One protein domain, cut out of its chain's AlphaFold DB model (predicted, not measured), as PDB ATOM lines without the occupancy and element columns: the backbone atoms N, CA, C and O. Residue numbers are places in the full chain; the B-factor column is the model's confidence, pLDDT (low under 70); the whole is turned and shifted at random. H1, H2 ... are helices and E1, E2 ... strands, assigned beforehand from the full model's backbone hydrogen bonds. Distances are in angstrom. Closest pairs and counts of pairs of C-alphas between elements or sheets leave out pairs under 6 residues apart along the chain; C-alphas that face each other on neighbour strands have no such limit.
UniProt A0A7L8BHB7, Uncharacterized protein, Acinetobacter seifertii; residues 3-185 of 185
ATOM      1  N   GLU A   3      13.452 -11.995  -7.880       35.88
ATOM      2  CA  GLU A   3      14.464 -12.880  -8.490       35.88
ATOM      3  C   GLU A   3      14.193 -13.196  -9.970       35.88
ATOM      4  O   GLU A   3      15.119 -13.186 -10.774       35.88
ATOM      5  N   THR A   4      12.929 -13.374 -10.367       47.25
ATOM      6  CA  THR A   4      12.545 -13.672 -11.760       47.25
ATOM      7  C   THR A   4      12.744 -12.504 -12.725       47.25
ATOM      8  O   THR A   4      12.872 -12.723 -13.925       47.25
ATOM      9  N   VAL A   5      12.768 -11.265 -12.222       39.50
ATOM     10  CA  VAL A   5      12.951 -10.064 -13.055       39.50
ATOM     11  C   VAL A   5      14.419  -9.882 -13.442       39.50
ATOM     12  O   VAL A   5      14.713  -9.367 -14.513       39.50
ATOM     13  N   ASN A   6      15.357 -10.320 -12.597       49.97
ATOM     14  CA  ASN A   6      16.784 -10.203 -12.900       49.97
ATOM     15  C   ASN A   6      17.255 -11.312 -13.854       49.97
ATOM     16  O   ASN A   6      18.065 -11.059 -14.744       49.97
ATOM     17  N   THR A   7      16.716 -12.530 -13.728       50.97
ATOM     18  CA  THR A   7      17.086 -13.662 -14.592       50.97
ATOM     19  C   THR A   7      16.591 -13.504 -16.029       50.97
ATOM     20  O   THR A   7      17.320 -13.858 -16.957       50.97
ATOM     21  N   SER A   8      15.403 -12.921 -16.236       55.41
ATOM     22  CA  SER A   8      14.853 -12.672 -17.577       55.41
ATOM     23  C   SER A   8      15.636 -11.626 -18.376       55.41
ATOM     24  O   SER A   8      15.575 -11.630 -19.599       55.41
ATOM     25  N   VAL A   9      16.406 -10.753 -17.717       61.84
ATOM     26  CA  VAL A   9      17.200  -9.703 -18.382       61.84
ATOM     27  C   VAL A   9      18.606 -10.187 -18.750       61.84
ATOM     28  O   VAL A   9      19.162  -9.779 -19.772       61.84
ATOM     29  N   ILE A  10      19.196 -11.065 -17.936       68.25
ATOM     30  CA  ILE A  10      20.594 -11.488 -18.099       68.25
ATOM     31  C   ILE A  10      20.759 -12.462 -19.271       68.25
ATOM     32  O   ILE A  10      21.679 -12.288 -20.070       68.25
ATOM     33  N   ALA A  11      19.861 -13.441 -19.422       65.81
ATOM     34  CA  ALA A  11      19.984 -14.450 -20.477       65.81
ATOM     35  C   ALA A  11      19.911 -13.855 -21.903       65.81
ATOM     36  O   ALA A  11      20.808 -14.151 -22.700       65.81
ATOM     37  N   PRO A  12      18.971 -12.941 -22.229       68.12
ATOM     38  CA  PRO A  12      18.978 -12.254 -23.521       68.12
ATOM     39  C   PRO A  12      20.258 -11.449 -23.771       68.12
ATOM     40  O   PRO A  12      20.752 -11.401 -24.899       68.12
ATOM     41  N   LYS A  13      20.820 -10.823 -22.725       73.44
ATOM     42  CA  LYS A  13      22.048 -10.025 -22.834       73.44
ATOM     43  C   LYS A  13      23.269 -10.898 -23.122       73.44
ATOM     44  O   LYS A  13      24.041 -10.561 -24.017       73.44
ATOM     45  N   ALA A  14      23.424 -12.009 -22.403       68.81
ATOM     46  CA  ALA A  14      24.501 -12.970 -22.635       68.81
ATOM     47  C   ALA A  14      24.420 -13.549 -24.056       68.81
ATOM     48  O   ALA A  14      25.403 -13.519 -24.797       68.81
ATOM     49  N   ALA A  15      23.224 -13.975 -24.475       67.06
ATOM     50  CA  ALA A  15      22.996 -14.498 -25.814       67.06
ATOM     51  C   ALA A  15      23.353 -13.477 -26.909       67.06
ATOM     52  O   ALA A  15      24.047 -13.824 -27.858       67.06
ATOM     53  N   SER A  16      22.961 -12.204 -26.754       68.81
ATOM     54  CA  SER A  16      23.308 -11.144 -27.714       68.81
ATOM     55  C   SER A  16      24.821 -10.990 -27.901       68.81
ATOM     56  O   SER A  16      25.280 -10.884 -29.031       68.81
ATOM     57  N   GLN A  17      25.605 -11.020 -26.818       71.00
ATOM     58  CA  GLN A  17      27.065 -10.865 -26.893       71.00
ATOM     59  C   GLN A  17      27.745 -12.041 -27.604       71.00
ATOM     60  O   GLN A  17      28.648 -11.845 -28.418       71.00
ATOM     61  N   ILE A  18      27.287 -13.260 -27.320       67.06
ATOM     62  CA  ILE A  18      27.749 -14.487 -27.978       67.06
ATOM     63  C   ILE A  18      27.453 -14.425 -29.480       67.06
ATOM     64  O   ILE A  18      28.305 -14.708 -30.321       67.06
ATOM     65  N   PHE A  19      26.240 -14.018 -29.827       67.31
ATOM     66  CA  PHE A  19      25.789 -13.911 -31.203       67.31
ATOM     67  C   PHE A  19      26.535 -12.828 -31.994       67.31
ATOM     68  O   PHE A  19      26.927 -13.079 -33.136       67.31
ATOM     69  N   ASP A  20      26.841 -11.688 -31.372       67.69
ATOM     70  CA  ASP A  20      27.682 -10.644 -31.968       67.69
ATOM     71  C   ASP A  20      29.114 -11.137 -32.255       67.69
ATOM     72  O   ASP A  20      29.720 -10.776 -33.275       67.69
ATOM     73  N   PHE A  21      29.668 -11.981 -31.376       65.12
ATOM     74  CA  PHE A  21      31.002 -12.560 -31.546       65.12
ATOM     75  C   PHE A  21      31.086 -13.455 -32.786       65.12
ATOM     76  O   PHE A  21      32.025 -13.322 -33.576       65.12
ATOM     77  N   PHE A  22      30.082 -14.302 -33.018       62.81
ATOM     78  CA  PHE A  22      30.080 -15.245 -34.139       62.81
ATOM     79  C   PHE A  22      29.960 -14.592 -35.527       62.81
ATOM     80  O   PHE A  22      30.038 -15.300 -36.531       62.81
ATOM     81  N   LYS A  23      29.788 -13.262 -35.622       60.59
ATOM     82  CA  LYS A  23      29.598 -12.509 -36.886       60.59
ATOM     83  C   LYS A  23      28.445 -13.015 -37.750       60.59
ATOM     84  O   LYS A  23      28.285 -12.590 -38.894       60.59
ATOM     85  N   TRP A  24      27.617 -13.900 -37.211       61.19
ATOM     86  CA  TRP A  24      26.304 -14.170 -37.753       61.19
ATOM     87  C   TRP A  24      25.599 -12.821 -37.609       61.19
ATOM     88  O   TRP A  24      25.510 -12.294 -36.505       61.19
ATOM     89  N   ASN A  25      25.228 -12.180 -38.717       50.31
ATOM     90  CA  ASN A  25      24.552 -10.880 -38.708       50.31
ATOM     91  C   ASN A  25      23.127 -11.055 -38.162       50.31
ATOM     92  O   ASN A  25      22.142 -10.905 -38.885       50.31
ATOM     93  N   PHE A  26      23.039 -11.418 -36.885       52.16
ATOM     94  CA  PHE A  26      21.858 -11.688 -36.102       52.16
ATOM     95  C   PHE A  26      21.080 -10.392 -35.944       52.16
ATOM     96  O   PHE A  26      21.097  -9.730 -34.909       52.16
ATOM     97  N   ARG A  27      20.345 -10.008 -36.983       55.97
ATOM     98  CA  ARG A  27      19.231  -9.100 -36.763       55.97
ATOM     99  C   ARG A  27      18.244  -9.923 -35.959       55.97
ATOM    100  O   ARG A  27      17.609 -10.814 -36.516       55.97
ATOM    101  N   LYS A  28      18.160  -9.672 -34.653       66.50
ATOM    102  CA  LYS A  28      16.946  -9.987 -33.906       66.50
ATOM    103  C   LYS A  28      15.799  -9.437 -34.750       66.50
ATOM    104  O   LYS A  28      15.733  -8.223 -34.958       66.50
ATOM    105  N   ILE A  29      15.002 -10.317 -35.345       77.56
ATOM    106  CA  ILE A  29      13.906  -9.874 -36.200       77.56
ATOM    107  C   ILE A  29      12.663  -9.819 -35.344       77.56
ATOM    108  O   ILE A  29      12.396 -10.734 -34.569       77.56
ATOM    109  N   GLY A  30      11.888  -8.759 -35.535       82.44
ATOM    110  CA  GLY A  30      10.575  -8.653 -34.939       82.44
ATOM    111  C   GLY A  30      10.622  -8.518 -33.414       82.44
ATOM    112  O   GLY A  30      11.659  -8.194 -32.824       82.44
ATOM    113  N   PRO A  31       9.463  -8.685 -32.772       83.12
ATOM    114  CA  PRO A  31       9.330  -8.500 -31.340       83.12
ATOM    115  C   PRO A  31       9.958  -9.671 -30.568       83.12
ATOM    116  O   PRO A  31       9.946 -10.811 -31.023       83.12
ATOM    117  N   ALA A  32      10.503  -9.373 -29.389       85.19
ATOM    118  CA  ALA A  32      10.903 -10.384 -28.409       85.19
ATOM    119  C   ALA A  32       9.761 -10.713 -27.459       85.19
ATOM    120  O   ALA A  32       8.821  -9.926 -27.341       85.19
ATOM    121  N   ASP A  33       9.912 -11.837 -26.763       86.62
ATOM    122  CA  ASP A  33       9.032 -12.268 -25.679       86.62
ATOM    123  C   ASP A  33       7.565 -12.291 -26.130       86.62
ATOM    124  O   ASP A  33       6.660 -11.789 -25.458       86.62
ATOM    125  N   THR A  34       7.335 -12.839 -27.328       88.44
ATOM    126  CA  THR A  34       5.993 -12.958 -27.899       88.44
ATOM    127  C   THR A  34       5.567 -14.401 -28.016       88.44
ATOM    128  O   THR A  34       6.341 -15.283 -28.385       88.44
ATOM    129  N   ASN A  35       4.286 -14.620 -27.762       91.88
ATOM    130  CA  ASN A  35       3.644 -15.892 -28.016       91.88
ATOM    131  C   ASN A  35       3.000 -15.866 -29.404       91.88
ATOM    132  O   ASN A  35       2.637 -14.800 -29.908       91.88
ATOM    133  N   TYR A  36       2.861 -17.032 -30.019       93.38
ATOM    134  CA  TYR A  36       2.104 -17.214 -31.257       93.38
ATOM    135  C   TYR A  36       1.215 -18.448 -31.151       93.38
ATOM    136  O   TYR A  36       1.471 -19.347 -30.337       93.38
ATOM    137  N   ASP A  37       0.166 -18.483 -31.962       94.19
ATOM    138  CA  ASP A  37      -0.868 -19.501 -31.849       94.19
ATOM    139  C   ASP A  37      -0.352 -20.882 -32.264       94.19
ATOM    140  O   ASP A  37       0.393 -21.067 -33.237       94.19
ATOM    141  N   CYS A  38      -0.756 -21.900 -31.503       94.56
ATOM    142  CA  CYS A  38      -0.465 -23.278 -31.847       94.56
ATOM    143  C   CYS A  38      -1.374 -23.749 -32.989       94.56
ATOM    144  O   CYS A  38      -2.583 -23.853 -32.827       94.56
ATOM    145  N   ILE A  39      -0.773 -24.155 -34.107       94.31
ATOM    146  CA  ILE A  39      -1.494 -24.711 -35.269       94.31
ATOM    147  C   ILE A  39      -1.936 -26.163 -35.050       94.31
ATOM    148  O   ILE A  39      -2.906 -26.615 -35.650       94.31
ATOM    149  N   PHE A  40      -1.242 -26.896 -34.175       92.12
ATOM    150  CA  PHE A  40      -1.512 -28.310 -33.892       92.12
ATOM    151  C   PHE A  40      -1.940 -28.518 -32.427       92.12
ATOM    152  O   PHE A  40      -1.287 -29.269 -31.697       92.12
ATOM    153  N   PRO A  41      -2.993 -27.831 -31.932       90.44
ATOM    154  CA  PRO A  41      -3.362 -27.884 -30.516       90.44
ATOM    155  C   PRO A  41      -3.737 -29.305 -30.077       90.44
ATOM    156  O   PRO A  41      -3.407 -29.687 -28.960       90.44
ATOM    157  N   ASP A  42      -4.314 -30.118 -30.970       89.44
ATOM    158  CA  ASP A  42      -4.633 -31.531 -30.723       89.44
ATOM    159  C   ASP A  42      -3.420 -32.398 -30.363       89.44
ATOM    160  O   ASP A  42      -3.561 -33.362 -29.611       89.44
ATOM    161  N   GLU A  43      -2.242 -32.072 -30.898       88.50
ATOM    162  CA  GLU A  43      -1.001 -32.819 -30.674       88.50
ATOM    163  C   GLU A  43      -0.133 -32.182 -29.581       88.50
ATOM    164  O   GLU A  43       0.620 -32.867 -28.883       88.50
ATOM    165  N   HIS A  44      -0.195 -30.854 -29.454       89.75
ATOM    166  CA  HIS A  44       0.735 -30.082 -28.632       89.75
ATOM    167  C   HIS A  44       0.183 -29.734 -27.251       89.75
ATOM    168  O   HIS A  44       0.965 -29.633 -26.298       89.75
ATOM    169  N   SER A  45      -1.136 -29.577 -27.134       86.69
ATOM    170  CA  SER A  45      -1.793 -29.241 -25.879       86.69
ATOM    171  C   SER A  45      -2.042 -30.492 -25.043       86.69
ATOM    172  O   SER A  45      -2.533 -31.508 -25.528       86.69
ATOM    173  N   SER A  46      -1.738 -30.414 -23.750       83.88
ATOM    174  CA  SER A  46      -2.151 -31.421 -22.764       83.88
ATOM    175  C   SER A  46      -3.544 -31.145 -22.186       83.88
ATOM    176  O   SER A  46      -3.985 -31.851 -21.280       83.88
ATOM    177  N   LEU A  47      -4.209 -30.081 -22.644       84.62
ATOM    178  CA  LEU A  47      -5.510 -29.649 -22.145       84.62
ATOM    179  C   LEU A  47      -6.641 -30.423 -22.827       84.62
ATOM    180  O   LEU A  47      -6.486 -30.980 -23.912       84.62
ATOM    181  N   LYS A  48      -7.813 -30.451 -22.187       83.31
ATOM    182  CA  LYS A  48      -9.002 -31.084 -22.768       83.31
ATOM    183  C   LYS A  48      -9.438 -30.313 -24.015       83.31
ATOM    184  O   LYS A  48      -9.579 -29.092 -23.934       83.31
ATOM    185  N   LYS A  49      -9.716 -31.023 -25.113       78.25
ATOM    186  CA  LYS A  49     -10.056 -30.446 -26.430       78.25
ATOM    187  C   LYS A  49     -11.192 -29.417 -26.402       78.25
ATOM    188  O   LYS A  49     -11.179 -28.462 -27.171       78.25
ATOM    189  N   ASP A  50     -12.130 -29.567 -25.471       79.56
ATOM    190  CA  ASP A  50     -13.298 -28.686 -25.356       79.56
ATOM    191  C   ASP A  50     -13.073 -27.460 -24.454       79.56
ATOM    192  O   ASP A  50     -13.955 -26.612 -24.330       79.56
ATOM    193  N   SER A  51     -11.907 -27.347 -23.807       83.44
ATOM    194  CA  SER A  51     -11.595 -26.200 -22.948       83.44
ATOM    195  C   SER A  51     -11.262 -24.950 -23.769       83.44
ATOM    196  O   SER A  51     -10.656 -25.035 -24.839       83.44
ATOM    197  N   GLU A  52     -11.618 -23.767 -23.262       78.75
ATOM    198  CA  GLU A  52     -11.195 -22.508 -23.893       78.75
ATOM    199  C   GLU A  52      -9.670 -22.390 -23.973       78.75
ATOM    200  O   GLU A  52      -9.138 -21.905 -24.971       78.75
ATOM    201  N   ASP A  53      -8.967 -22.883 -22.956       79.75
ATOM    202  CA  ASP A  53      -7.508 -22.829 -22.882       79.75
ATOM    203  C   ASP A  53      -6.840 -23.725 -23.935       79.75
ATOM    204  O   ASP A  53      -5.762 -23.403 -24.429       79.75
ATOM    205  N   PHE A  54      -7.493 -24.820 -24.344       82.75
ATOM    206  CA  PHE A  54      -7.029 -25.640 -25.466       82.75
ATOM    207  C   PHE A  54      -7.045 -24.856 -26.782       82.75
ATOM    208  O   PHE A  54      -6.095 -24.940 -27.559       82.75
ATOM    209  N   LYS A  55      -8.090 -24.048 -27.001       75.44
ATOM    210  CA  LYS A  55      -8.221 -23.192 -28.191       75.44
ATOM    211  C   LYS A  55      -7.245 -22.013 -28.184       75.44
ATOM    212  O   LYS A  55      -6.917 -21.509 -29.249       75.44
ATOM    213  N   LYS A  56      -6.782 -21.593 -27.002       84.12
ATOM    214  CA  LYS A  56      -5.801 -20.512 -26.796       84.12
ATOM    215  C   LYS A  56      -4.389 -21.044 -26.519       84.12
ATOM    216  O   LYS A  56      -3.560 -20.332 -25.954       84.12
ATOM    217  N   HIS A  57      -4.104 -22.303 -26.858       90.12
ATOM    218  CA  HIS A  57      -2.769 -22.854 -26.668       90.12
ATOM    219  C   HIS A  57      -1.771 -22.116 -27.570       90.12
ATOM    220  O   HIS A  57      -1.946 -22.049 -28.785       90.12
ATOM    221  N   THR A  58      -0.713 -21.581 -26.968       93.56
ATOM    222  CA  THR A  58       0.314 -20.795 -27.654       93.56
ATOM    223  C   THR A  58       1.705 -21.351 -27.379       93.56
ATOM    224  O   THR A  58       1.918 -22.073 -26.399       93.56
ATOM    225  N   HIS A  59       2.654 -21.002 -28.247       92.88
ATOM    226  CA  HIS A  59       4.076 -21.288 -28.060       92.88
ATOM    227  C   HIS A  59       4.832 -19.995 -27.747       92.88
ATOM    228  O   HIS A  59       4.647 -19.011 -28.467       92.88
ATOM    229  N   PRO A  60       5.686 -19.980 -26.709       89.62
ATOM    230  CA  PRO A  60       6.520 -18.826 -26.407       89.62
ATOM    231  C   PRO A  60       7.692 -18.697 -27.384       89.62
ATOM    232  O   PRO A  60       8.170 -19.679 -27.958       89.62
ATOM    233  N   THR A  61       8.155 -17.468 -27.591       89.56
ATOM    234  CA  THR A  61       9.366 -17.137 -28.350       89.56
ATOM    235  C   THR A  61      10.027 -15.917 -27.738       89.56
ATOM    236  O   THR A  61       9.510 -14.804 -27.849       89.56
ATOM    237  N   ASP A  62      11.193 -16.124 -27.139       88.88
ATOM    238  CA  ASP A  62      11.924 -15.044 -26.478       88.88
ATOM    239  C   ASP A  62      12.656 -14.187 -27.511       88.88
ATOM    240  O   ASP A  62      12.685 -12.957 -27.439       88.88
ATOM    241  N   ALA A  63      13.207 -14.831 -28.543       89.25
ATOM    242  CA  ALA A  63      13.808 -14.144 -29.673       89.25
ATOM    243  C   ALA A  63      13.739 -14.977 -30.953       89.25
ATOM    244  O   ALA A  63      13.740 -16.210 -30.926       89.25
ATOM    245  N   VAL A  64      13.755 -14.282 -32.090       90.06
ATOM    246  CA  VAL A  64      14.028 -14.893 -33.388       90.06
ATOM    247  C   VAL A  64      15.244 -14.248 -34.001       90.06
ATOM    248  O   VAL A  64      15.399 -13.027 -34.066       90.06
ATOM    249  N   PHE A  65      16.104 -15.122 -34.473       87.50
ATOM    250  CA  PHE A  65      17.383 -14.803 -35.046       87.50
ATOM    251  C   PHE A  65      17.477 -15.444 -36.421       87.50
ATOM    252  O   PHE A  65      16.885 -16.498 -36.639       87.50
ATOM    253  N   PHE A  66      18.230 -14.854 -37.347       88.62
ATOM    254  CA  PHE A  66      18.407 -15.467 -38.658       88.62
ATOM    255  C   PHE A  66      19.789 -15.222 -39.255       88.62
ATOM    256  O   PHE A  66      20.468 -14.258 -38.895       88.62
ATOM    257  N   TYR A  67      20.166 -16.084 -40.198       86.81
ATOM    258  CA  TYR A  67      21.276 -15.859 -41.116       86.81
ATOM    259  C   TYR A  67      20.990 -16.487 -42.488       86.81
ATOM    260  O   TYR A  67      20.188 -17.414 -42.612       86.81
ATOM    261  N   GLU A  68      21.668 -15.986 -43.515       88.25
ATOM    262  CA  GLU A  68      21.686 -16.582 -44.853       88.25
ATOM    263  C   GLU A  68      22.755 -17.682 -44.898       88.25
ATOM    264  O   GLU A  68      23.936 -17.415 -44.677       88.25
ATOM    265  N   ASP A  69      22.347 -18.929 -45.143       87.12
ATOM    266  CA  ASP A  69      23.251 -20.072 -45.258       87.12
ATOM    267  C   ASP A  69      24.059 -19.965 -46.562       87.12
ATOM    268  O   ASP A  69      23.475 -20.056 -47.651       87.12
ATOM    269  N   PRO A  70      25.393 -19.793 -46.481       84.19
ATOM    270  CA  PRO A  70      26.216 -19.528 -47.655       84.19
ATOM    271  C   PRO A  70      26.395 -20.756 -48.555       84.19
ATOM    272  O   PRO A  70      26.812 -20.607 -49.699       84.19
ATOM    273  N   TYR A  71      26.093 -21.960 -48.059       87.56
ATOM    274  CA  TYR A  71      26.286 -23.211 -48.794       87.56
ATOM    275  C   TYR A  71      24.994 -23.712 -49.431       87.56
ATOM    276  O   TYR A  71      25.014 -24.283 -50.518       87.56
ATOM    277  N   PHE A  72      23.867 -23.518 -48.747       85.88
ATOM    278  CA  PHE A  72      22.580 -24.066 -49.168       85.88
ATOM    279  C   PHE A  72      21.615 -23.016 -49.733       85.88
ATOM    280  O   PHE A  72      20.471 -23.365 -50.022       85.88
ATOM    281  N   HIS A  73      22.054 -21.757 -49.880       86.88
ATOM    282  CA  HIS A  73      21.260 -20.640 -50.415       86.88
ATOM    283  C   HIS A  73      19.860 -20.536 -49.787       86.88
ATOM    284  O   HIS A  73      18.866 -20.314 -50.477       86.88
ATOM    285  N   LYS A  74      19.779 -20.728 -48.468       92.06
ATOM    286  CA  LYS A  74      18.530 -20.675 -47.698       92.06
ATOM    287  C   LYS A  74      18.690 -19.843 -46.442       92.06
ATOM    288  O   LYS A  74      19.772 -19.767 -45.871       92.06
ATOM    289  N   ASN A  75      17.593 -19.272 -45.976       91.44
ATOM    290  CA  ASN A  75      17.551 -18.519 -44.734       91.44
ATOM    291  C   ASN A  75      17.324 -19.472 -43.558       91.44
ATOM    292  O   ASN A  75      16.338 -20.210 -43.520       91.44
ATOM    293  N   ILE A  76      18.228 -19.467 -42.584       92.38
ATOM    294  CA  ILE A  76      18.064 -20.224 -41.346       92.38
ATOM    295  C   ILE A  76      17.531 -19.284 -40.286       92.38
ATOM    296  O   ILE A  76      18.197 -18.311 -39.942       92.38
ATOM    297  N   TYR A  77      16.362 -19.607 -39.746       93.25
ATOM    298  CA  TYR A  77      15.769 -18.896 -38.624       93.25
ATOM    299  C   TYR A  77      15.860 -19.753 -37.367       93.25
ATOM    300  O   TYR A  77      15.463 -20.918 -37.370       93.25
ATOM    301  N   PHE A  78      16.352 -19.176 -36.279       93.19
ATOM    302  CA  PHE A  78      16.350 -19.788 -34.963       93.19
ATOM    303  C   PHE A  78      15.194 -19.237 -34.144       93.19
ATOM    304  O   PHE A  78      15.158 -18.043 -33.850       93.19
ATOM    305  N   ASN A  79      14.277 -20.120 -33.760       94.12
ATOM    306  CA  ASN A  79      13.299 -19.841 -32.723       94.12
ATOM    307  C   ASN A  79      13.959 -20.093 -31.369       94.12
ATOM    308  O   ASN A  79      14.338 -21.233 -31.074       94.12
ATOM    309  N   VAL A  80      14.150 -19.034 -30.589       90.88
ATOM    310  CA  VAL A  80      14.979 -19.074 -29.383       90.88
ATOM    311  C   VAL A  80      14.131 -19.029 -28.131       90.88
ATOM    312  O   VAL A  80      13.156 -18.283 -28.043       90.88
ATOM    313  N   ASP A  81      14.543 -19.845 -27.171       89.56
ATOM    314  CA  ASP A  81      13.953 -19.957 -25.844       89.56
ATOM    315  C   ASP A  81      15.101 -19.970 -24.824       89.56
ATOM    316  O   ASP A  81      15.981 -20.842 -24.851       89.56
ATOM    317  N   PHE A  82      15.119 -18.950 -23.972       86.56
ATOM    318  CA  PHE A  82      16.093 -18.734 -22.917       86.56
ATOM    319  C   PHE A  82      15.647 -19.479 -21.663       86.56
ATOM    320  O   PHE A  82      14.643 -19.165 -21.022       86.56
ATOM    321  N   LYS A  83      16.430 -20.476 -21.260       84.69
ATOM    322  CA  LYS A  83      16.189 -21.237 -20.034       84.69
ATOM    323  C   LYS A  83      17.193 -20.839 -18.970       84.69
ATOM    324  O   LYS A  83      18.336 -21.275 -19.007       84.69
ATOM    325  N   SER A  84      16.755 -20.060 -17.985       80.44
ATOM    326  CA  SER A  84      17.528 -19.839 -16.761       80.44
ATOM    327  C   SER A  84      17.298 -20.980 -15.767       80.44
ATOM    328  O   SER A  84      16.143 -21.295 -15.461       80.44
ATOM    329  N   TYR A  85      18.362 -21.563 -15.220       78.69
ATOM    330  CA  TYR A  85      18.281 -22.621 -14.205       78.69
ATOM    331  C   TYR A  85      19.344 -22.467 -13.116       78.69
ATOM    332  O   TYR A  85      20.326 -21.752 -13.284       78.69
ATOM    333  N   SER A  86      19.078 -23.121 -11.994       78.38
ATOM    334  CA  SER A  86      19.925 -23.308 -10.811       78.38
ATOM    335  C   SER A  86      20.256 -24.795 -10.686       78.38
ATOM    336  O   SER A  86      19.521 -25.611 -11.253       78.38
ATOM    337  N   ASP A  87      21.266 -25.172  -9.900       75.00
ATOM    338  CA  ASP A  87      21.589 -26.594  -9.652       75.00
ATOM    339  C   ASP A  87      20.370 -27.365  -9.117       75.00
ATOM    340  O   ASP A  87      20.002 -28.438  -9.591       75.00
ATOM    341  N   THR A  88      19.625 -26.733  -8.211       77.44
ATOM    342  CA  THR A  88      18.406 -27.304  -7.623       77.44
ATOM    343  C   THR A  88      17.210 -27.342  -8.576       77.44
ATOM    344  O   THR A  88      16.265 -28.105  -8.353       77.44
ATOM    345  N   SER A  89      17.197 -26.516  -9.627       81.12
ATOM    346  CA  SER A  89      16.061 -26.428 -10.545       81.12
ATOM    347  C   SER A  89      16.281 -27.143 -11.867       81.12
ATOM    348  O   SER A  89      15.274 -27.397 -12.530       81.12
ATOM    349  N   ILE A  90      17.504 -27.517 -12.243       84.62
ATOM    350  CA  ILE A  90      17.759 -28.292 -13.456       84.62
ATOM    351  C   ILE A  90      17.622 -29.795 -13.184       84.62
ATOM    352  O   ILE A  90      18.301 -30.386 -12.354       84.62
ATOM    353  N   THR A  91      16.688 -30.442 -13.883       87.00
ATOM    354  CA  THR A  91      16.440 -31.885 -13.759       87.00
ATOM    355  C   THR A  91      16.245 -32.513 -15.131       87.00
ATOM    356  O   THR A  91      15.812 -31.842 -16.070       87.00
ATOM    357  N   LEU A  92      16.483 -33.825 -15.237       86.50
ATOM    358  CA  LEU A  92      16.303 -34.586 -16.480       86.50
ATOM    359  C   LEU A  92      14.918 -34.359 -17.109       86.50
ATOM    360  O   LEU A  92      14.795 -34.111 -18.308       86.50
ATOM    361  N   THR A  93      13.868 -34.380 -16.284       88.38
ATOM    362  CA  THR A  93      12.486 -34.150 -16.718       88.38
ATOM    363  C   THR A  93      12.293 -32.746 -17.285       88.38
ATOM    364  O   THR A  93      11.643 -32.587 -18.316       88.38
ATOM    365  N   LYS A  94      12.867 -31.718 -16.650       88.50
ATOM    366  CA  LYS A  94      12.757 -30.336 -17.136       88.50
ATOM    367  C   LYS A  94      13.515 -30.130 -18.443       88.50
ATOM    368  O   LYS A  94      12.969 -29.493 -19.338       88.50
ATOM    369  N   VAL A  95      14.700 -30.723 -18.585       89.00
ATOM    370  CA  VAL A  95      15.465 -30.698 -19.842       89.00
ATOM    371  C   VAL A  95      14.670 -31.362 -20.965       89.00
ATOM    372  O   VAL A  95      14.446 -30.751 -22.009       89.00
ATOM    373  N   ARG A  96      14.138 -32.569 -20.733       90.12
ATOM    374  CA  ARG A  96      13.270 -33.264 -21.697       90.12
ATOM    375  C   ARG A  96      12.054 -32.429 -22.089       90.12
ATOM    376  O   ARG A  96      11.714 -32.348 -23.268       90.12
ATOM    377  N   ASN A  97      11.392 -31.819 -21.111       90.38
ATOM    378  CA  ASN A  97      10.216 -30.993 -21.356       90.38
ATOM    379  C   ASN A  97      10.565 -29.737 -22.160       90.38
ATOM    380  O   ASN A  97       9.816 -29.400 -23.070       90.38
ATOM    381  N   ALA A  98      11.703 -29.092 -21.888       91.06
ATOM    382  CA  ALA A  98      12.174 -27.945 -22.660       91.06
ATOM    383  C   ALA A  98      12.424 -28.321 -24.129       91.06
ATOM    384  O   ALA A  98      11.936 -27.641 -25.029       91.06
ATOM    385  N   VAL A  99      13.089 -29.454 -24.386       91.94
ATOM    386  CA  VAL A  99      13.339 -29.934 -25.756       91.94
ATOM    387  C   VAL A  99      12.041 -30.291 -26.481       91.94
ATOM    388  O   VAL A  99      11.844 -29.874 -27.620       91.94
ATOM    389  N   ASN A 100      11.119 -31.003 -25.828       92.31
ATOM    390  CA  ASN A 100       9.817 -31.326 -26.421       92.31
ATOM    391  C   ASN A 100       8.964 -30.072 -26.672       92.31
ATOM    392  O   ASN A 100       8.285 -29.988 -27.693       92.31
ATOM    393  N   SER A 101       9.000 -29.091 -25.764       92.75
ATOM    394  CA  SER A 101       8.321 -27.804 -25.941       92.75
ATOM    395  C   SER A 101       8.878 -27.062 -27.154       92.75
ATOM    396  O   SER A 101       8.115 -26.614 -28.005       92.75
ATOM    397  N   MET A 102      10.206 -27.007 -27.285       94.94
ATOM    398  CA  MET A 102      10.876 -26.406 -28.437       94.94
ATOM    399  C   MET A 102      10.521 -27.126 -29.744       94.94
ATOM    400  O   MET A 102      10.247 -26.474 -30.748       94.94
ATOM    401  N   ALA A 103      10.468 -28.461 -29.742       94.50
ATOM    402  CA  ALA A 103      10.083 -29.251 -30.912       94.50
ATOM    403  C   ALA A 103       8.674 -28.895 -31.414       94.50
ATOM    404  O   ALA A 103       8.472 -28.665 -32.608       94.50
ATOM    405  N   ARG A 104       7.709 -28.783 -30.496       94.69
ATOM    406  CA  ARG A 104       6.332 -28.366 -30.805       94.69
ATOM    407  C   ARG A 104       6.278 -26.930 -31.316       94.69
ATOM    408  O   ARG A 104       5.627 -26.669 -32.329       94.69
ATOM    409  N   ALA A 105       7.016 -26.028 -30.671       95.12
ATOM    410  CA  ALA A 105       7.108 -24.636 -31.088       95.12
ATOM    411  C   ALA A 105       7.588 -24.544 -32.544       95.12
ATOM    412  O   ALA A 105       6.863 -24.037 -33.406       95.12
ATOM    413  N   ILE A 106       8.738 -25.132 -32.880       96.12
ATOM    414  CA  ILE A 106       9.260 -25.044 -34.250       96.12
ATOM    415  C   ILE A 106       8.414 -25.815 -35.270       96.12
ATOM    416  O   ILE A 106       8.409 -25.454 -36.444       96.12
ATOM    417  N   GLN A 107       7.659 -26.845 -34.864       95.31
ATOM    418  CA  GLN A 107       6.665 -27.482 -35.738       95.31
ATOM    419  C   GLN A 107       5.575 -26.487 -36.148       95.31
ATOM    420  O   GLN A 107       5.247 -26.397 -37.331       95.31
ATOM    421  N   CYS A 108       5.050 -25.708 -35.199       95.25
ATOM    422  CA  CYS A 108       4.097 -24.644 -35.502       95.25
ATOM    423  C   CYS A 108       4.751 -23.497 -36.285       95.25
ATOM    424  O   CYS A 108       4.192 -23.078 -37.289       95.25
ATOM    425  N   ALA A 109       5.946 -23.036 -35.905       95.38
ATOM    426  CA  ALA A 109       6.623 -21.917 -36.571       95.38
ATOM    427  C   ALA A 109       6.849 -22.170 -38.073       95.38
ATOM    428  O   ALA A 109       6.644 -21.277 -38.888       95.38
ATOM    429  N   ARG A 110       7.185 -23.412 -38.459       94.38
ATOM    430  CA  ARG A 110       7.356 -23.821 -39.869       94.38
ATOM    431  C   ARG A 110       6.086 -23.703 -40.713       94.38
ATOM    432  O   ARG A 110       6.194 -23.645 -41.929       94.38
ATOM    433  N   ASN A 111       4.913 -23.713 -40.083       93.44
ATOM    434  CA  ASN A 111       3.616 -23.725 -40.760       93.44
ATOM    435  C   ASN A 111       2.771 -22.476 -40.441       93.44
ATOM    436  O   ASN A 111       1.666 -22.341 -40.958       93.44
ATOM    437  N   SER A 112       3.255 -21.580 -39.571       95.06
ATOM    438  CA  SER A 112       2.487 -20.443 -39.055       95.06
ATOM    439  C   SER A 112       2.672 -19.218 -39.935       95.06
ATOM    440  O   SER A 112       3.752 -18.631 -39.972       95.06
ATOM    441  N   THR A 113       1.589 -18.788 -40.583       94.62
ATOM    442  CA  THR A 113       1.541 -17.505 -41.301       94.62
ATOM    443  C   THR A 113       1.733 -16.323 -40.351       94.62
ATOM    444  O   THR A 113       2.359 -15.333 -40.719       94.62
ATOM    445  N   GLU A 114       1.224 -16.418 -39.120       94.94
ATOM    446  CA  GLU A 114       1.418 -15.402 -38.079       94.94
ATOM    447  C   GLU A 114       2.908 -15.244 -37.757       94.94
ATOM    448  O   GLU A 114       3.441 -14.135 -37.806       94.94
ATOM    449  N   TRP A 115       3.588 -16.360 -37.484       95.75
ATOM    450  CA  TRP A 115       5.012 -16.377 -37.162       95.75
ATOM    451  C   TRP A 115       5.847 -15.891 -38.353       95.75
ATOM    452  O   TRP A 115       6.681 -14.998 -38.202       95.75
ATOM    453  N   SER A 116       5.587 -16.407 -39.558       94.69
ATOM    454  CA  SER A 116       6.360 -16.042 -40.748       94.69
ATOM    455  C   SER A 116       6.200 -14.570 -41.132       94.69
ATOM    456  O   SER A 116       7.184 -13.914 -41.475       94.69
ATOM    457  N   THR A 117       4.988 -14.023 -40.998       94.06
ATOM    458  CA  THR A 117       4.712 -12.600 -41.240       94.06
ATOM    459  C   THR A 117       5.387 -11.730 -40.184       94.06
ATOM    460  O   THR A 117       6.067 -10.763 -40.526       94.06
ATOM    461  N   ARG A 118       5.249 -12.092 -38.901       93.94
ATOM    462  CA  ARG A 118       5.838 -11.354 -37.772       93.94
ATOM    463  C   ARG A 118       7.352 -11.214 -37.901       93.94
ATOM    464  O   ARG A 118       7.893 -10.152 -37.602       93.94
ATOM    465  N   TYR A 119       8.018 -12.271 -38.356       91.81
ATOM    466  CA  TYR A 119       9.473 -12.322 -38.479       91.81
ATOM    467  C   TYR A 119       9.973 -12.135 -39.915       91.81
ATOM    468  O   TYR A 119      11.140 -12.408 -40.193       91.81
ATOM    469  N   MET A 120       9.114 -11.633 -40.814       91.88
ATOM    470  CA  MET A 120       9.454 -11.266 -42.195       91.88
ATOM    471  C   MET A 120      10.266 -12.355 -42.912       91.88
ATOM    472  O   MET A 120      11.329 -12.095 -43.487       91.88
ATOM    473  N   VAL A 121       9.790 -13.595 -42.813       92.88
ATOM    474  CA  VAL A 121      10.502 -14.771 -43.309       92.88
ATOM    475  C   VAL A 121      10.679 -14.707 -44.827       92.88
ATOM    476  O   VAL A 121       9.747 -14.384 -45.561       92.88
ATOM    477  N   LYS A 122      11.888 -15.027 -45.297       92.00
ATOM    478  CA  LYS A 122      12.252 -15.044 -46.716       92.00
ATOM    479  C   LYS A 122      12.498 -16.465 -47.199       92.00
ATOM    480  O   LYS A 122      13.344 -17.172 -46.655       92.00
ATOM    481  N   GLU A 123      11.813 -16.849 -48.264       92.06
ATOM    482  CA  GLU A 123      12.020 -18.136 -48.925       92.06
ATOM    483  C   GLU A 123      13.330 -18.164 -49.743       92.06
ATOM    484  O   GLU A 123      13.725 -17.131 -50.292       92.06
ATOM    485  N   PRO A 124      13.992 -19.329 -49.873       94.00
ATOM    486  CA  PRO A 124      13.703 -20.563 -49.145       94.00
ATOM    487  C   PRO A 124      14.176 -20.460 -47.688       94.00
ATOM    488  O   PRO A 124      15.262 -19.931 -47.433       94.00
ATOM    489  N   PHE A 125      13.401 -20.980 -46.731       93.94
ATOM    490  CA  PHE A 125      13.795 -20.963 -45.315       93.94
ATOM    491  C   PHE A 125      13.756 -22.318 -44.603       93.94
ATOM    492  O   PHE A 125      13.118 -23.281 -45.022       93.94
ATOM    493  N   GLU A 126      14.454 -22.379 -43.470       94.81
ATOM    494  CA  GLU A 126      14.391 -23.462 -42.493       94.81
ATOM    495  C   GLU A 126      14.296 -22.856 -41.089       94.81
ATOM    496  O   GLU A 126      15.112 -22.013 -40.718       94.81
ATOM    497  N   VAL A 127      13.328 -23.310 -40.289       95.50
ATOM    498  CA  VAL A 127      13.244 -22.956 -38.864       95.50
ATOM    499  C   VAL A 127      13.917 -24.040 -38.035       95.50
ATOM    500  O   VAL A 127      13.606 -25.227 -38.178       95.50
ATOM    501  N   ARG A 128      14.812 -23.627 -37.143       95.81
ATOM    502  CA  ARG A 128      15.497 -24.469 -36.163       95.81
ATOM    503  C   ARG A 128      15.187 -23.974 -34.757       95.81
ATOM    504  O   ARG A 128      14.959 -22.786 -34.547       95.81
ATOM    505  N   GLY A 129      15.176 -24.881 -33.791       94.44
ATOM    506  CA  GLY A 129      15.068 -24.520 -32.381       94.44
ATOM    507  C   GLY A 129      16.436 -24.162 -31.824       94.44
ATOM    508  O   GLY A 129      17.427 -24.784 -32.207       94.44
ATOM    509  N   PHE A 130      16.498 -23.192 -30.922       91.94
ATOM    510  CA  PHE A 130      17.718 -22.871 -30.191       91.94
ATOM    511  C   PHE A 130      17.386 -22.687 -28.710       91.94
ATOM    512  O   PHE A 130      16.784 -21.695 -28.309       91.94
ATOM    513  N   LEU A 131      17.745 -23.683 -27.906       90.25
ATOM    514  CA  LEU A 131      17.650 -23.613 -26.456       90.25
ATOM    515  C   LEU A 131      18.952 -23.038 -25.925       90.25
ATOM    516  O   LEU A 131      19.999 -23.681 -26.009       90.25
ATOM    517  N   PHE A 132      18.880 -21.833 -25.378       85.06
ATOM    518  CA  PHE A 132      20.020 -21.231 -24.707       85.06
ATOM    519  C   PHE A 132      19.820 -21.361 -23.204       85.06
ATOM    520  O   PHE A 132      18.906 -20.771 -22.624       85.06
ATOM    521  N   ALA A 133      20.645 -22.198 -22.596       82.56
ATOM    522  CA  ALA A 133      20.539 -22.592 -21.212       82.56
ATOM    523  C   ALA A 133      21.566 -21.777 -20.402       82.56
ATOM    524  O   ALA A 133      22.747 -21.795 -20.717       82.56
ATOM    525  N   TYR A 134      21.118 -21.033 -19.389       79.06
ATOM    526  CA  TYR A 134      21.967 -20.184 -18.550       79.06
ATOM    527  C   TYR A 134      21.883 -20.604 -17.078       79.06
ATOM    528  O   TYR A 134      20.812 -20.532 -16.462       79.06
ATOM    529  N   ASN A 135      23.026 -20.991 -16.512       80.19
ATOM    530  CA  ASN A 135      23.194 -21.199 -15.079       80.19
ATOM    531  C   ASN A 135      23.256 -19.839 -14.355       80.19
ATOM    532  O   ASN A 135      24.183 -19.066 -14.577       80.19
ATOM    533  N   HIS A 136      22.275 -19.533 -13.499       75.62
ATOM    534  CA  HIS A 136      22.198 -18.230 -12.820       75.62
ATOM    535  C   HIS A 136      22.726 -18.216 -11.385       75.62
ATOM    536  O   HIS A 136      22.843 -17.132 -10.815       75.62
ATOM    537  N   ASP A 137      23.024 -19.374 -10.796       74.94
ATOM    538  CA  ASP A 137      23.531 -19.466  -9.423       74.94
ATOM    539  C   ASP A 137      25.008 -19.880  -9.348       74.94
ATOM    540  O   ASP A 137      25.561 -19.960  -8.252       74.94
ATOM    541  N   ASN A 138      25.645 -20.117 -10.502       68.69
ATOM    542  CA  ASN A 138      27.027 -20.591 -10.641       68.69
ATOM    543  C   ASN A 138      27.340 -21.867  -9.835       68.69
ATOM    544  O   ASN A 138      28.506 -22.181  -9.622       68.69
ATOM    545  N   SER A 139      26.319 -22.596  -9.379       72.38
ATOM    546  CA  SER A 139      26.473 -23.795  -8.547       72.38
ATOM    547  C   SER A 139      26.259 -25.085  -9.332       72.38
ATOM    548  O   SER A 139      26.715 -26.146  -8.915       72.38
ATOM    549  N   PHE A 140      25.609 -25.004 -10.498       67.31
ATOM    550  CA  PHE A 140      25.556 -26.123 -11.435       67.31
ATOM    551  C   PHE A 140      26.889 -26.269 -12.186       67.31
ATOM    552  O   PHE A 140      27.159 -25.524 -13.122       67.31
ATOM    553  N   GLU A 141      27.700 -27.245 -11.779       64.38
ATOM    554  CA  GLU A 141      29.045 -27.509 -12.330       64.38
ATOM    555  C   GLU A 141      29.054 -28.476 -13.531       64.38
ATOM    556  O   GLU A 141      30.108 -28.857 -14.041       64.38
ATOM    557  N   LYS A 142      27.886 -28.977 -13.946       68.25
ATOM    558  CA  LYS A 142      27.783 -29.894 -15.086       68.25
ATOM    559  C   LYS A 142      27.387 -29.120 -16.334       68.25
ATOM    560  O   LYS A 142      26.647 -28.156 -16.282       68.25
ATOM    561  N   ASN A 143      27.774 -29.635 -17.489       70.00
ATOM    562  CA  ASN A 143      27.271 -29.129 -18.760       70.00
ATOM    563  C   ASN A 143      25.837 -29.634 -19.021       70.00
ATOM    564  O   ASN A 143      25.535 -30.802 -18.749       70.00
ATOM    565  N   PHE A 144      24.969 -28.811 -19.620       75.19
ATOM    566  CA  PHE A 144      23.634 -29.209 -20.095       75.19
ATOM    567  C   PHE A 144      23.614 -30.501 -20.951       75.19
ATOM    568  O   PHE A 144      22.693 -31.314 -20.863       75.19
ATOM    569  N   TYR A 145      24.649 -30.768 -21.747       79.19
ATOM    570  CA  TYR A 145      24.776 -31.996 -22.542       79.19
ATOM    571  C   TYR A 145      24.953 -33.270 -21.703       79.19
ATOM    572  O   TYR A 145      24.697 -34.366 -22.203       79.19
ATOM    573  N   SER A 146      25.317 -33.160 -20.420       80.38
ATOM    574  CA  SER A 146      25.423 -34.309 -19.507       80.38
ATOM    575  C   SER A 146      24.091 -35.034 -19.287       80.38
ATOM    576  O   SER A 146      24.084 -36.214 -18.930       80.38
ATOM    577  N   PHE A 147      22.969 -34.358 -19.565       84.31
ATOM    578  CA  PHE A 147      21.631 -34.939 -19.529       84.31
ATOM    579  C   PHE A 147      21.316 -35.826 -20.734       84.31
ATOM    580  O   PHE A 147      20.266 -36.461 -20.722       84.31
ATOM    581  N   PHE A 148      22.175 -35.898 -21.756       83.19
ATOM    582  CA  PHE A 148      21.930 -36.667 -22.977       83.19
ATOM    583  C   PHE A 148      22.912 -37.837 -23.141       83.19
ATOM    584  O   PHE A 148      24.085 -37.766 -22.768       83.19
ATOM    585  N   ASN A 149      22.441 -38.916 -23.765       77.75
ATOM    586  CA  ASN A 149      23.276 -40.019 -24.244       77.75
ATOM    587  C   ASN A 149      23.869 -39.656 -25.614       77.75
ATOM    588  O   ASN A 149      23.380 -40.115 -26.639       77.75
ATOM    589  N   VAL A 150      24.870 -38.771 -25.637       65.62
ATOM    590  CA  VAL A 150      25.489 -38.289 -26.896       65.62
ATOM    591  C   VAL A 150      26.710 -39.123 -27.312       65.62
ATOM    592  O   VAL A 150      27.122 -39.062 -28.464       65.62
ATOM    593  N   TYR A 151      27.280 -39.904 -26.386       54.84
ATOM    594  CA  TYR A 151      28.568 -40.594 -26.565       54.84
ATOM    595  C   TYR A 151      28.514 -42.125 -26.410       54.84
ATOM    596  O   TYR A 151      29.524 -42.779 -26.644       54.84
ATOM    597  N   ASP A 152      27.361 -42.696 -26.051       50.34
ATOM    598  CA  ASP A 152      27.147 -44.148 -26.068       50.34
ATOM    599  C   ASP A 152      26.408 -44.506 -27.362       50.34
ATOM    600  O   ASP A 152      25.484 -43.782 -27.734       50.34
ATOM    601  N   ASP A 153      26.796 -45.605 -28.022       46.28
ATOM    602  CA  ASP A 153      26.172 -46.114 -29.249       46.28
ATOM    603  C   ASP A 153      24.647 -45.921 -29.238       46.28
ATOM    604  O   ASP A 153      23.950 -46.420 -28.349       46.28
ATOM    605  N   PHE A 154      24.124 -45.239 -30.264       50.25
ATOM    606  CA  PHE A 154      22.694 -45.002 -30.529       50.25
ATOM    607  C   PHE A 154      21.870 -46.301 -30.733       50.25
ATOM    608  O   PHE A 154      20.778 -46.269 -31.296       50.25
ATOM    609  N   ALA A 155      22.410 -47.455 -30.333       49.34
ATOM    610  CA  ALA A 155      21.914 -48.799 -30.582       49.34
ATOM    611  C   ALA A 155      20.739 -49.213 -29.682       49.34
ATOM    612  O   ALA A 155      20.036 -50.165 -30.011       49.34
ATOM    613  N   GLU A 156      20.474 -48.503 -28.583       51.66
ATOM    614  CA  GLU A 156      19.332 -48.792 -27.711       51.66
ATOM    615  C   GLU A 156      18.325 -47.644 -27.756       51.66
ATOM    616  O   GLU A 156      18.682 -46.496 -27.526       51.66
ATOM    617  N   ASN A 157      17.052 -47.952 -28.028       52.28
ATOM    618  CA  ASN A 157      15.928 -47.001 -28.048       52.28
ATOM    619  C   ASN A 157      15.409 -46.642 -26.641       52.28
ATOM    620  O   ASN A 157      14.264 -46.216 -26.502       52.28
ATOM    621  N   ASP A 158      16.221 -46.832 -25.601       54.81
ATOM    622  CA  ASP A 158      15.788 -46.682 -24.214       54.81
ATOM    623  C   ASP A 158      16.560 -45.573 -23.492       54.81
ATOM    624  O   ASP A 158      17.710 -45.250 -23.813       54.81
ATOM    625  N   ASP A 159      15.905 -44.956 -22.517       56.56
ATOM    626  CA  ASP A 159      16.556 -44.018 -21.618       56.56
ATOM    627  C   ASP A 159      17.408 -44.816 -20.626       56.56
ATOM    628  O   ASP A 159      16.898 -45.381 -19.655       56.56
ATOM    629  N   LYS A 160      18.732 -44.853 -20.818       60.56
ATOM    630  CA  LYS A 160      19.623 -45.367 -19.767       60.56
ATOM    631  C   LYS A 160      19.390 -44.550 -18.493       60.56
ATOM    632  O   LYS A 160      19.411 -43.320 -18.548       60.56
ATOM    633  N   LYS A 161      19.151 -45.228 -17.359       60.94
ATOM    634  CA  LYS A 161      18.826 -44.619 -16.050       60.94
ATOM    635  C   LYS A 161      19.620 -43.325 -15.817       60.94
ATOM    636  O   LYS A 161      20.804 -43.371 -15.500       60.94
ATOM    637  N   GLY A 162      18.942 -42.183 -15.953       70.50
ATOM    638  CA  GLY A 162      19.493 -40.857 -15.659       70.50
ATOM    639  C   GLY A 162      19.873 -39.978 -16.857       70.50
ATOM    640  O   GLY A 162      20.298 -38.852 -16.618       70.50
ATOM    641  N   LYS A 163      19.704 -40.425 -18.112       82.25
ATOM    642  CA  LYS A 163      20.011 -39.628 -19.316       82.25
ATOM    643  C   LYS A 163      18.936 -39.756 -20.403       82.25
ATOM    644  O   LYS A 163      18.275 -40.782 -20.524       82.25
ATOM    645  N   ILE A 164      18.770 -38.702 -21.197       83.88
ATOM    646  CA  ILE A 164      17.842 -38.613 -22.326       83.88
ATOM    647  C   ILE A 164      18.492 -39.242 -23.553       83.88
ATOM    648  O   ILE A 164      19.560 -38.811 -23.993       83.88
ATOM    649  N   ASN A 165      17.805 -40.207 -24.150       81.81
ATOM    650  CA  ASN A 165      18.126 -40.669 -25.489       81.81
ATOM    651  C   ASN A 165      17.579 -39.681 -26.540       81.81
ATOM    652  O   ASN A 165      16.370 -39.450 -26.568       81.81
ATOM    653  N   PRO A 166      18.408 -39.095 -27.425       79.62
ATOM    654  CA  PRO A 166      17.909 -38.204 -28.473       79.62
ATOM    655  C   PRO A 166      16.851 -38.852 -29.381       79.62
ATOM    656  O   PRO A 166      15.924 -38.170 -29.811       79.62
ATOM    657  N   SER A 167      16.940 -40.165 -29.618       79.69
ATOM    658  CA  SER A 167      15.987 -40.920 -30.444       79.69
ATOM    659  C   SER A 167      14.615 -41.098 -29.785       79.69
ATOM    660  O   SER A 167      13.640 -41.357 -30.487       79.69
ATOM    661  N   SER A 168      14.505 -40.944 -28.457       81.75
ATOM    662  CA  SER A 168      13.218 -41.012 -27.742       81.75
ATOM    663  C   SER A 168      12.447 -39.683 -27.767       81.75
ATOM    664  O   SER A 168      11.278 -39.624 -27.369       81.75
ATOM    665  N   LEU A 169      13.071 -38.602 -28.252       84.31
ATOM    666  CA  LEU A 169      12.438 -37.294 -28.385       84.31
ATOM    667  C   LEU A 169      11.452 -37.276 -29.555       84.31
ATOM    668  O   LEU A 169      11.728 -37.761 -30.652       84.31
ATOM    669  N   LYS A 170      10.295 -36.645 -29.340       83.44
ATOM    670  CA  LYS A 170       9.238 -36.530 -30.353       83.44
ATOM    671  C   LYS A 170       9.529 -35.368 -31.307       83.44
ATOM    672  O   LYS A 170       8.875 -34.332 -31.236       83.44
ATOM    673  N   LEU A 171      10.535 -35.533 -32.162       86.56
ATOM    674  CA  LEU A 171      10.888 -34.555 -33.192       86.56
ATOM    675  C   LEU A 171      10.155 -34.869 -34.502       86.56
ATOM    676  O   LEU A 171      10.176 -36.001 -34.986       86.56
ATOM    677  N   ALA A 172       9.538 -33.858 -35.112       86.81
ATOM    678  CA  ALA A 172       8.991 -33.986 -36.457       86.81
ATOM    679  C   ALA A 172      10.123 -34.131 -37.492       86.81
ATOM    680  O   ALA A 172      11.257 -33.686 -37.288       86.81
ATOM    681  N   LYS A 173       9.815 -34.727 -38.650       86.50
ATOM    682  CA  LYS A 173      10.812 -35.015 -39.692       86.50
ATOM    683  C   LYS A 173      11.610 -33.760 -40.085       86.50
ATOM    684  O   LYS A 173      11.056 -32.710 -40.431       86.50
ATOM    685  N   GLY A 174      12.936 -33.886 -40.047       86.75
ATOM    686  CA  GLY A 174      13.871 -32.826 -40.430       86.75
ATOM    687  C   GLY A 174      13.937 -31.637 -39.466       86.75
ATOM    688  O   GLY A 174      14.520 -30.621 -39.833       86.75
ATOM    689  N   GLN A 175      13.342 -31.724 -38.271       92.50
ATOM    690  CA  GLN A 175      13.557 -30.725 -37.226       92.50
ATOM    691  C   GLN A 175      14.986 -30.781 -36.693       92.50
ATOM    692  O   GLN A 175      15.579 -31.850 -36.560       92.50
ATOM    693  N   LYS A 176      15.514 -29.606 -36.351       93.12
ATOM    694  CA  LYS A 176      16.811 -29.452 -35.697       93.12
ATOM    695  C   LYS A 176      16.643 -28.543 -34.496       93.12
ATOM    696  O   LYS A 176      16.054 -27.469 -34.618       93.12
ATOM    697  N   ILE A 177      17.165 -28.984 -33.359       92.31
ATOM    698  CA  ILE A 177      17.225 -28.207 -32.127       92.31
ATOM    699  C   ILE A 177      18.690 -28.119 -31.730       92.31
ATOM    700  O   ILE A 177      19.380 -29.131 -31.629       92.31
ATOM    701  N   HIS A 178      19.147 -26.895 -31.543       89.81
ATOM    702  CA  HIS A 178      20.465 -26.563 -31.047       89.81
ATOM    703  C   HIS A 178      20.354 -26.238 -29.564       89.81
ATOM    704  O   HIS A 178      19.348 -25.684 -29.121       89.81
ATOM    705  N   ILE A 179      21.384 -26.597 -28.810       86.31
ATOM    706  CA  ILE A 179      21.480 -26.319 -27.383       86.31
ATOM    707  C   ILE A 179      22.817 -25.620 -27.165       86.31
ATOM    708  O   ILE A 179      23.827 -26.048 -27.719       86.31
ATOM    709  N   ALA A 180      22.823 -24.540 -26.397       81.31
ATOM    710  CA  ALA A 180      24.041 -23.840 -26.013       81.31
ATOM    711  C   ALA A 180      23.990 -23.471 -24.528       81.31
ATOM    712  O   ALA A 180      22.924 -23.142 -24.008       81.31
ATOM    713  N   ASP A 181      25.149 -23.534 -23.883       75.31
ATOM    714  CA  ASP A 181      25.402 -23.200 -22.479       75.31
ATOM    715  C   ASP A 181      26.661 -22.309 -22.455       75.31
ATOM    716  O   ASP A 181      27.596 -22.620 -23.196       75.31
ATOM    717  N   PRO A 182      26.710 -21.192 -21.706       63.09
ATOM    718  CA  PRO A 182      27.885 -20.325 -21.634       63.09
ATOM    719  C   PRO A 182      29.212 -21.027 -21.325       63.09
ATOM    720  O   PRO A 182      30.233 -20.556 -21.804       63.09
ATOM    721  N   GLU A 183      29.238 -22.141 -20.581       62.31
ATOM    722  CA  GLU A 183      30.495 -22.889 -20.367       62.31
ATOM    723  C   GLU A 183      31.059 -23.525 -21.653       62.31
ATOM    724  O   GLU A 183      32.224 -23.912 -21.704       62.31
ATOM    725  N   LEU A 184      30.237 -23.663 -22.697       50.41
ATOM    726  CA  LEU A 184      30.625 -24.240 -23.985       50.41
ATOM    727  C   LEU A 184      31.194 -23.224 -24.985       50.41
ATOM    728  O   LEU A 184      31.492 -23.619 -26.115       50.41
ATOM    729  N   ILE A 185      31.302 -21.944 -24.616       41.34
ATOM    730  CA  ILE A 185      31.698 -20.843 -25.511       41.34
ATOM    731  C   ILE A 185      32.936 -20.148 -24.959       41.34
ATOM    732  O   ILE A 185      33.893 -19.988 -25.748       41.34
TER     733      ILE A 185
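AT A GLANCE: This is residues 3 to 185 of the 185 residues of an uncharacterized protein of Acinetobacter seifertii (UniProt A0A7L8BHB7). A strongly twisted four-strand sheet, E3 to E6, is sandwiched between two long helices, H1 slanting over one face and H4 running along the other. A small two-strand ribbon, E1 and E2, packs on H4 and runs on into the sheet through E3, with short H5 packed on E1. The printed part has 183 residues with six named helices and six named strands, in the order H1 E1 H2 H3 E2 E3 E4 H4 H5 E5 H6 E6. The main sheet, in the order E3, E4, E5, E6, is mixed; E1 and E2 are antiparallel; the class is mixed, helices and strands. It is compact, with a radius of gyration of the C-alphas of 16.9 A and spans of 45 by 41 by 40 A.

HOW THE PARTS SIT: Begin with H1, residues 3 to 21, on the sheet of E3, residues 63 to 69, E4, residues 74 to 85, E5, residues 125 to 135, and E6, residues 177 to 180. Its height over the sheet is 8.3 A, and the closest C-alphas of H1 and E4 are those of Ala 11 and Phe 82, 6.3 A apart. E1, residues 34 to 37, is antiparallel to E2, residues 58 to 61, with N 36 and O 59 at 3.1 A. Between them, H2, residues 41 to 44, and H3, residues 52 to 55, are close but not clearly touching, the closest C-alphas being those of Pro 41 and Phe 54 at 6.6 A. E2 runs on into E3 at 67 degrees. E3 and E4 form a hairpin, with N 65 and O 78 at 3.1 A. H4, residues 92 to 109, is on the opposite face from H1, which gives three layers, helices on both faces; Met 102 and Gly 129 are its closest C-alphas to E5, 6.1 A. H5, residues 113 to 118, touches E1, the closest C-alphas being those of Trp 115 and Tyr 36, 6.6 A. E4 and E5 are parallel, with N 79 and O 128 at 2.9 A; with H4 and H5 they form a strand-helix-strand unit, two parallel neighbours joined through helices, its crossover right-handed. H6, residues 144 to 147, only grazes the sheet with residues 144 to 145; E5, H6 and E6 form another such right-handed unit, with N 131 and O 178 at 2.8 A. In H4 and H5 every O i to N i+4 pair is within hydrogen-bond range, in H1 11 of 15; H2, H3 and H6 are too short for one.

IN THESE COORDINATES: Find C-alpha 3 at (14.464, -12.880, -8.490); H1 runs 28.4 A to C-alpha 21. E3 is 19.2 A long, E4 33.6 A, H4 25.6 A and E5 31.7 A. E6 ends at C-alpha 180, (24.041, -23.840, -26.013).

THE WHOLE: The C-alphas farthest apart, of Phe 21 and Asp 50, are 47.5 A apart. The printed part has no cut; the links H1 to E1 and H6 to E6 are long. Mean pLDDT of the printed part is 80.2; 44 residues are under 70, among them 3 to 12, 18 to 28 and 150 to 161.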